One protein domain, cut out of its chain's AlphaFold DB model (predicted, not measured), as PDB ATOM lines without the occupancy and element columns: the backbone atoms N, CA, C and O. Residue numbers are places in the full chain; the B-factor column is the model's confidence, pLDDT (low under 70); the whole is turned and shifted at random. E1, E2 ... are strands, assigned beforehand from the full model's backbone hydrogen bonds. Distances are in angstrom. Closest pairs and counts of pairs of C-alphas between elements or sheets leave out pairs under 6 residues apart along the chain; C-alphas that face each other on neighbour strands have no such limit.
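What this domain is: This is residues 30 to 87 of the 87 residues of the protein "MATH domain-containing protein" of Biomphalaria glabrata (UniProt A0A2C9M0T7). With little regular structure, this is one antiparallel hairpin of two strands, E1 and E2, with a looped link, residues 45 to 56, at one end; beyond the other end, residues 64 to 87 make a long tail that loops and folds back past the hairpin. The printed part has 58 residues, no named helix and two named strands, E1 then E2; the class is all strand, with 14 residues in named elements. The whole is loose, with a radius of gyration of the C-alphas of 14.2 A and spans of 40 by 29 by 17 A.

How they stand to each other: E1, residues 38 to 44, and E2, residues 57 to 63, form a hairpin, antiparallel at 156 degrees between their directions. C-alphas 41 and 60 face each other at 4.7 A. N 42 and O 59 are within hydrogen-bond range at 2.9 A, as are N 61 and O 40 at 2.8 A. Residues 30 to 31 pair antiparallel with residues 38 to 39 of E1.

Where its parts are: E1 runs 20.4 A from C-alpha 38 at (-4.659, -35.622, -25.387). E2 runs 18.6 A to C-alpha 63 at (-1.903, -32.833, -29.365).

The domain as a whole: The C-alphas farthest apart, of Lys 69 and Ser 87, are 42.8 A apart. The link from E1 to E2 is long, with 12 residues. The printed part has no cut, and no printed residue is under 70 in pLDDT.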
ATOM      1  N   PHE A  30      -9.839 -35.917 -27.553       96.62
ATOM      2  CA  PHE A  30     -10.163 -36.859 -26.485       96.62
ATOM      3  C   PHE A  30      -8.910 -37.259 -25.707       96.62
ATOM      4  O   PHE A  30      -7.789 -37.028 -26.149       96.62
ATOM      5  N   TYR A  31      -9.105 -37.860 -24.537       95.00
ATOM      6  CA  TYR A  31      -8.028 -38.404 -23.715       95.00
ATOM      7  C   TYR A  31      -8.084 -39.934 -23.741       95.00
ATOM      8  O   TYR A  31      -9.162 -40.520 -23.616       95.00
ATOM      9  N   LEU A  32      -6.929 -40.587 -23.900       88.88
ATOM     10  CA  LEU A  32      -6.843 -42.058 -23.923       88.88
ATOM     11  C   LEU A  32      -7.028 -42.691 -22.534       88.88
ATOM     12  O   LEU A  32      -7.474 -43.833 -22.423       88.88
ATOM     13  N   ALA A  33      -6.718 -41.938 -21.478       90.88
ATOM     14  CA  ALA A  33      -6.876 -42.315 -20.077       90.88
ATOM     15  C   ALA A  33      -7.151 -41.065 -19.223       90.88
ATOM     16  O   ALA A  33      -6.941 -39.938 -19.679       90.88
ATOM     17  N   HIS A  34      -7.598 -41.253 -17.978       92.06
ATOM     18  CA  HIS A  34      -7.673 -40.153 -17.015       92.06
ATOM     19  C   HIS A  34      -6.277 -39.551 -16.805       92.06
ATOM     20  O   HIS A  34      -5.312 -40.297 -16.653       92.06
ATOM     21  N   CYS A  35      -6.170 -38.220 -16.847       93.44
ATOM     22  CA  CYS A  35      -4.892 -37.500 -16.816       93.44
ATOM     23  C   CYS A  35      -3.858 -37.984 -17.862       93.44
ATOM     24  O   CYS A  35      -2.659 -37.892 -17.625       93.44
ATOM     25  N   GLY A  36      -4.314 -38.539 -18.994       94.56
ATOM     26  CA  GLY A  36      -3.460 -39.108 -20.040       94.56
ATOM     27  C   GLY A  36      -3.126 -38.141 -21.180       94.56
ATOM     28  O   GLY A  36      -3.434 -36.949 -21.125       94.56
ATOM     29  N   TYR A  37      -2.531 -38.672 -22.253       96.12
ATOM     30  CA  TYR A  37      -2.269 -37.902 -23.473       96.12
ATOM     31  C   TYR A  37      -3.573 -37.434 -24.119       96.12
ATOM     32  O   TYR A  37      -4.535 -38.206 -24.238       96.12
ATOM     33  N   ARG A  38      -3.582 -36.175 -24.569       96.69
ATOM     34  CA  ARG A  38      -4.659 -35.622 -25.387       96.69
ATOM     35  C   ARG A  38      -4.410 -35.977 -26.846       96.69
ATOM     36  O   ARG A  38      -3.327 -35.744 -27.383       96.69
ATOM     37  N   CYS A  39      -5.418 -36.524 -27.503       96.75
ATOM     38  CA  CYS A  39      -5.324 -36.990 -28.875       96.75
ATOM     39  C   CYS A  39      -6.487 -36.489 -29.728       96.75
ATOM     40  O   CYS A  39      -7.509 -36.019 -29.224       96.75
ATOM     41  N   GLN A  40      -6.313 -36.602 -31.039       97.50
ATOM     42  CA  GLN A  40      -7.318 -36.309 -32.048       97.50
ATOM     43  C   GLN A  40      -7.128 -37.261 -33.229       97.50
ATOM     44  O   GLN A  40      -5.996 -37.601 -33.569       97.50
ATOM     45  N   MET A  41      -8.218 -37.700 -33.852       97.81
ATOM     46  CA  MET A  41      -8.157 -38.501 -35.071       97.81
ATOM     47  C   MET A  41      -8.188 -37.587 -36.297       97.81
ATOM     48  O   MET A  41      -8.932 -36.604 -36.323       97.81
ATOM     49  N   GLU A  42      -7.420 -37.944 -37.323       97.62
ATOM     50  CA  GLU A  42      -7.494 -37.346 -38.656       97.62
ATOM     51  C   GLU A  42      -7.834 -38.420 -39.684       97.62
ATOM     52  O   GLU A  42      -7.296 -39.526 -39.630       97.62
ATOM     53  N   ALA A  43      -8.705 -38.086 -40.631       98.00
ATOM     54  CA  ALA A  43      -9.041 -38.952 -41.752       98.00
ATOM     55  C   ALA A  43      -8.922 -38.175 -43.062       98.00
ATOM     56  O   ALA A  43      -9.570 -37.146 -43.231       98.00
ATOM     57  N   TYR A  44      -8.117 -38.697 -43.979       97.75
ATOM     58  CA  TYR A  44      -8.024 -38.242 -45.359       97.75
ATOM     59  C   TYR A  44      -8.836 -39.236 -46.181       97.75
ATOM     60  O   TYR A  44      -8.388 -40.353 -46.456       97.75
ATOM     61  N   LEU A  45     -10.070 -38.856 -46.492       97.56
ATOM     62  CA  LEU A  45     -11.030 -39.675 -47.221       97.56
ATOM     63  C   LEU A  45     -10.531 -39.980 -48.634       97.56
ATOM     64  O   LEU A  45     -10.783 -41.075 -49.126       97.56
ATOM     65  N   ASN A  46      -9.796 -39.041 -49.242       97.06
ATOM     66  CA  ASN A  46      -9.134 -39.226 -50.536       97.06
ATOM     67  C   ASN A  46      -7.670 -39.713 -50.418       97.06
ATOM     68  O   ASN A  46      -6.906 -39.643 -51.379       97.06
ATOM     69  N   GLY A  47      -7.267 -40.182 -49.237       96.88
ATOM     70  CA  GLY A  47      -5.938 -40.724 -48.968       96.88
ATOM     71  C   GLY A  47      -4.843 -39.666 -48.829       96.88
ATOM     72  O   GLY A  47      -4.950 -38.549 -49.331       96.88
ATOM     73  N   ASP A  48      -3.766 -40.034 -48.138       96.19
ATOM     74  CA  ASP A  48      -2.597 -39.180 -47.927       96.19
ATOM     75  C   ASP A  48      -1.299 -39.895 -48.331       96.19
ATOM     76  O   ASP A  48      -1.213 -41.129 -48.349       96.19
ATOM     77  N   GLY A  49      -0.278 -39.120 -48.699       93.81
ATOM     78  CA  GLY A  49       1.021 -39.640 -49.128       93.81
ATOM     79  C   GLY A  49       0.915 -40.653 -50.276       93.81
ATOM     80  O   GLY A  49       0.395 -40.358 -51.350       93.81
ATOM     81  N   THR A  50       1.417 -41.871 -50.055       95.25
ATOM     82  CA  THR A  50       1.426 -42.953 -51.058       95.25
ATOM     83  C   THR A  50       0.041 -43.549 -51.337       95.25
ATOM     84  O   THR A  50      -0.143 -44.201 -52.374       95.25
ATOM     85  N   ALA A  51      -0.917 -43.314 -50.434       94.50
ATOM     86  CA  ALA A  51      -2.304 -43.764 -50.525       94.50
ATOM     87  C   ALA A  51      -3.245 -42.707 -51.127       94.50
ATOM     88  O   ALA A  51      -4.436 -42.981 -51.284       94.50
ATOM     89  N   ARG A  52      -2.729 -41.524 -51.487       95.00
ATOM     90  CA  ARG A  52      -3.506 -40.476 -52.152       95.00
ATOM     91  C   ARG A  52      -4.191 -41.015 -53.412       95.00
ATOM     92  O   ARG A  52      -3.562 -41.712 -54.210       95.00
ATOM     93  N   ASP A  53      -5.481 -40.716 -53.535       94.19
ATOM     94  CA  ASP A  53      -6.410 -41.172 -54.576       94.19
ATOM     95  C   ASP A  53      -6.610 -42.705 -54.651       94.19
ATOM     96  O   ASP A  53      -7.202 -43.210 -55.603       94.19
ATOM     97  N   LYS A  54      -6.129 -43.477 -53.659       94.50
ATOM     98  CA  LYS A  54      -6.191 -44.956 -53.652       94.50
ATOM     99  C   LYS A  54      -6.988 -45.547 -52.494       94.50
ATOM    100  O   LYS A  54      -7.276 -46.742 -52.508       94.50
ATOM    101  N   GLY A  55      -7.327 -44.754 -51.484       93.06
ATOM    102  CA  GLY A  55      -8.093 -45.235 -50.340       93.06
ATOM    103  C   GLY A  55      -8.180 -44.228 -49.204       93.06
ATOM    104  O   GLY A  55      -7.825 -43.066 -49.353       93.06
ATOM    105  N   LEU A  56      -8.640 -44.704 -48.050       95.81
ATOM    106  CA  LEU A  56      -8.743 -43.933 -46.816       95.81
ATOM    107  C   LEU A  56      -7.412 -43.976 -46.055       95.81
ATOM    108  O   LEU A  56      -6.853 -45.050 -45.842       95.81
ATOM    109  N   SER A  57      -6.931 -42.828 -45.583       97.12
ATOM    110  CA  SER A  57      -5.820 -42.758 -44.622       97.12
ATOM    111  C   SER A  57      -6.318 -42.222 -43.284       97.12
ATOM    112  O   SER A  57      -7.003 -41.202 -43.245       97.12
ATOM    113  N   VAL A  58      -5.987 -42.910 -42.189       96.94
ATOM    114  CA  VAL A  58      -6.423 -42.554 -40.831       96.94
ATOM    115  C   VAL A  58      -5.213 -42.458 -39.916       96.94
ATOM    116  O   VAL A  58      -4.363 -43.345 -39.912       96.94
ATOM    117  N   PHE A  59      -5.162 -41.401 -39.111       95.56
ATOM    118  CA  PHE A  59      -4.062 -41.137 -38.191       95.56
ATOM    119  C   PHE A  59      -4.587 -40.772 -36.806       95.56
ATOM    120  O   PHE A  59      -5.596 -40.076 -36.676       95.56
ATOM    121  N   LEU A  60      -3.853 -41.182 -35.771       96.00
ATOM    122  CA  LEU A  60      -3.967 -40.592 -34.444       96.00
ATOM    123  C   LEU A  60      -2.895 -39.511 -34.294       96.00
ATOM    124  O   LEU A  60      -1.704 -39.778 -34.450       96.00
ATOM    125  N   ARG A  61      -3.311 -38.299 -33.939       95.88
ATOM    126  CA  ARG A  61      -2.422 -37.193 -33.595       95.88
ATOM    127  C   ARG A  61      -2.423 -36.995 -32.084       95.88
ATOM    128  O   ARG A  61      -3.478 -36.778 -31.491       95.88
ATOM    129  N   VAL A  62      -1.244 -37.015 -31.466       96.38
ATOM    130  CA  VAL A  62      -1.065 -36.502 -30.099       96.38
ATOM    131  C   VAL A  62      -0.983 -34.980 -30.180       96.38
ATOM    132  O   VAL A  62      -0.213 -34.436 -30.971       96.38
ATOM    133  N   ILE A  63      -1.817 -34.295 -29.405       97.31
ATOM    134  CA  ILE A  63      -1.903 -32.833 -29.365       97.31
ATOM    135  C   ILE A  63      -1.597 -32.340 -27.949       97.31
ATOM    136  O   ILE A  63      -1.611 -33.124 -27.004       97.31
ATOM    137  N   ARG A  64      -1.357 -31.034 -27.793       97.25
ATOM    138  CA  ARG A  64      -1.074 -30.436 -26.483       97.25
ATOM    139  C   ARG A  64      -2.214 -30.697 -25.491       97.25
ATOM    140  O   ARG A  64      -3.358 -30.302 -25.741       97.25
ATOM    141  N   GLY A  65      -1.889 -31.340 -24.378       96.50
ATOM    142  CA  GLY A  65      -2.803 -31.688 -23.299       96.50
ATOM    143  C   GLY A  65      -2.532 -30.912 -22.014       96.50
ATOM    144  O   GLY A  65      -1.478 -30.304 -21.824       96.50
ATOM    145  N   ASP A  66      -3.499 -30.960 -21.102       97.62
ATOM    146  CA  ASP A  66      -3.389 -30.287 -19.801       97.62
ATOM    147  C   ASP A  66      -2.382 -30.994 -18.871       97.62
ATOM    148  O   ASP A  66      -1.819 -30.384 -17.963       97.62
ATOM    149  N   TYR A  67      -2.108 -32.274 -19.142       96.44
ATOM    150  CA  TYR A  67      -1.277 -33.156 -18.322       96.44
ATOM    151  C   TYR A  67       0.117 -33.412 -18.906       96.44
ATOM    152  O   TYR A  67       0.871 -34.185 -18.327       96.44
ATOM    153  N   ASP A  68       0.504 -32.754 -20.007       96.50
ATOM    154  CA  ASP A  68       1.752 -33.042 -20.742       96.50
ATOM    155  C   ASP A  68       3.010 -33.017 -19.858       96.50
ATOM    156  O   ASP A  68       3.951 -33.767 -20.108       96.50
ATOM    157  N   LYS A  69       3.013 -32.187 -18.804       96.94
ATOM    158  CA  LYS A  69       4.113 -32.076 -17.826       96.94
ATOM    159  C   LYS A  69       4.283 -33.308 -16.932       96.94
ATOM    160  O   LYS A  69       5.342 -33.473 -16.338       96.94
ATOM    161  N   LEU A  70       3.233 -34.110 -16.781       95.94
ATOM    162  CA  LEU A  70       3.191 -35.294 -15.920       95.94
ATOM    163  C   LEU A  70       3.412 -36.590 -16.709       95.94
ATOM    164  O   LEU A  70       3.553 -37.656 -16.115       95.94
ATOM    165  N   LEU A  71       3.408 -36.506 -18.038       95.69
ATOM    166  CA  LEU A  71       3.466 -37.653 -18.930       95.69
ATOM    167  C   LEU A  71       4.891 -37.886 -19.427       95.69
ATOM    168  O   LEU A  71       5.686 -36.959 -19.581       95.69
ATOM    169  N   THR A  72       5.210 -39.146 -19.704       95.44
ATOM    170  CA  THR A  72       6.498 -39.525 -20.286       95.44
ATOM    171  C   THR A  72       6.576 -39.077 -21.743       95.44
ATOM    172  O   THR A  72       5.600 -39.154 -22.486       95.44
ATOM    173  N   TRP A  73       7.751 -38.638 -22.179       95.62
ATOM    174  CA  TRP A  73       8.016 -38.328 -23.580       95.62
ATOM    175  C   TRP A  73       9.315 -39.016 -24.029       95.62
ATOM    176  O   TRP A  73      10.238 -39.118 -23.218       95.62
ATOM    177  N   PRO A  74       9.419 -39.478 -25.294       95.06
ATOM    178  CA  PRO A  74       8.384 -39.452 -26.332       95.06
ATOM    179  C   PRO A  74       7.200 -40.374 -26.004       95.06
ATOM    180  O   PRO A  74       7.266 -41.198 -25.095       95.06
ATOM    181  N   VAL A  75       6.087 -40.184 -26.710       92.88
ATOM    182  CA  VAL A  75       4.860 -40.955 -26.485       92.88
ATOM    183  C   VAL A  75       5.046 -42.407 -26.947       92.88
ATOM    184  O   VAL A  75       5.515 -42.651 -28.056       92.88
ATOM    185  N   TYR A  76       4.634 -43.364 -26.116       90.12
ATOM    186  CA  TYR A  76       4.561 -44.783 -26.471       90.12
ATOM    187  C   TYR A  76       3.126 -45.262 -26.275       90.12
ATOM    188  O   TYR A  76       2.644 -45.348 -25.147       90.12
ATOM    189  N   LEU A  77       2.425 -45.534 -27.377       88.62
ATOM    190  CA  LEU A  77       1.028 -45.960 -27.361       88.62
ATOM    191  C   LEU A  77       0.887 -47.326 -28.026       88.62
ATOM    192  O   LEU A  77       1.348 -47.520 -29.147       88.62
ATOM    193  N   SER A  78       0.196 -48.239 -27.348       90.69
ATOM    194  CA  SER A  78      -0.309 -49.477 -27.940       90.69
ATOM    195  C   SER A  78      -1.806 -49.310 -28.151       90.69
ATOM    196  O   SER A  78      -2.548 -49.158 -27.177       90.69
ATOM    197  N   LEU A  79      -2.248 -49.275 -29.404       90.50
ATOM    198  CA  LEU A  79      -3.642 -49.022 -29.746       90.50
ATOM    199  C   LEU A  79      -4.052 -49.732 -31.028       90.50
ATOM    200  O   LEU A  79      -3.228 -49.946 -31.913       90.50
ATOM    201  N   ASP A  80      -5.354 -49.982 -31.123       93.75
ATOM    202  CA  ASP A  80      -6.012 -50.458 -32.330       93.75
ATOM    203  C   ASP A  80      -6.857 -49.332 -32.932       93.75
ATOM    204  O   ASP A  80      -7.693 -48.723 -32.256       93.75
ATOM    205  N   ILE A  81      -6.654 -49.065 -34.223       93.62
ATOM    206  CA  ILE A  81      -7.537 -48.212 -35.025       93.62
ATOM    207  C   ILE A  81      -8.365 -49.138 -35.899       93.62
ATOM    208  O   ILE A  81      -7.830 -49.844 -36.751       93.62
ATOM    209  N   VAL A  82      -9.679 -49.125 -35.687       94.81
ATOM    210  CA  VAL A  82     -10.601 -50.038 -36.361       94.81
ATOM    211  C   VAL A  82     -11.627 -49.238 -37.152       94.81
ATOM    212  O   VAL A  82     -12.296 -48.358 -36.607       94.81
ATOM    213  N   LEU A  83     -11.772 -49.571 -38.434       95.06
ATOM    214  CA  LEU A  83     -12.908 -49.140 -39.241       95.06
ATOM    215  C   LEU A  83     -14.081 -50.090 -38.978       95.06
ATOM    216  O   LEU A  83     -13.965 -51.297 -39.172       95.06
ATOM    217  N   ILE A  84     -15.203 -49.546 -38.519       95.44
ATOM    218  CA  ILE A  84     -16.373 -50.338 -38.129       95.44
ATOM    219  C   ILE A  84     -17.295 -50.508 -39.338       95.44
ATOM    220  O   ILE A  84     -17.764 -49.515 -39.897       95.44
ATOM    221  N   ASN A  85     -17.594 -51.757 -39.702       94.44
ATOM    222  CA  ASN A  85     -18.678 -52.061 -40.632       94.44
ATOM    223  C   ASN A  85     -20.037 -51.886 -39.926       94.44
ATOM    224  O   ASN A  85     -20.213 -52.388 -38.820       94.44
ATOM    225  N   GLN A  86     -20.981 -51.182 -40.557       90.75
ATOM    226  CA  GLN A  86     -22.310 -50.861 -40.002       90.75
ATOM    227  C   GLN A  86     -23.432 -51.735 -40.590       90.75
ATOM    228  O   GLN A  86     -24.585 -51.310 -40.623       90.75
ATOM    229  N   SER A  87     -23.079 -52.910 -41.117       79.62
ATOM    230  CA  SER A  87     -24.058 -53.901 -41.588       79.62
ATOM    231  C   SER A  87     -24.782 -54.577 -40.429       79.62
ATOM    232  O   SER A  87     -24.144 -54.749 -39.365       79.62
TER     233      SER A  87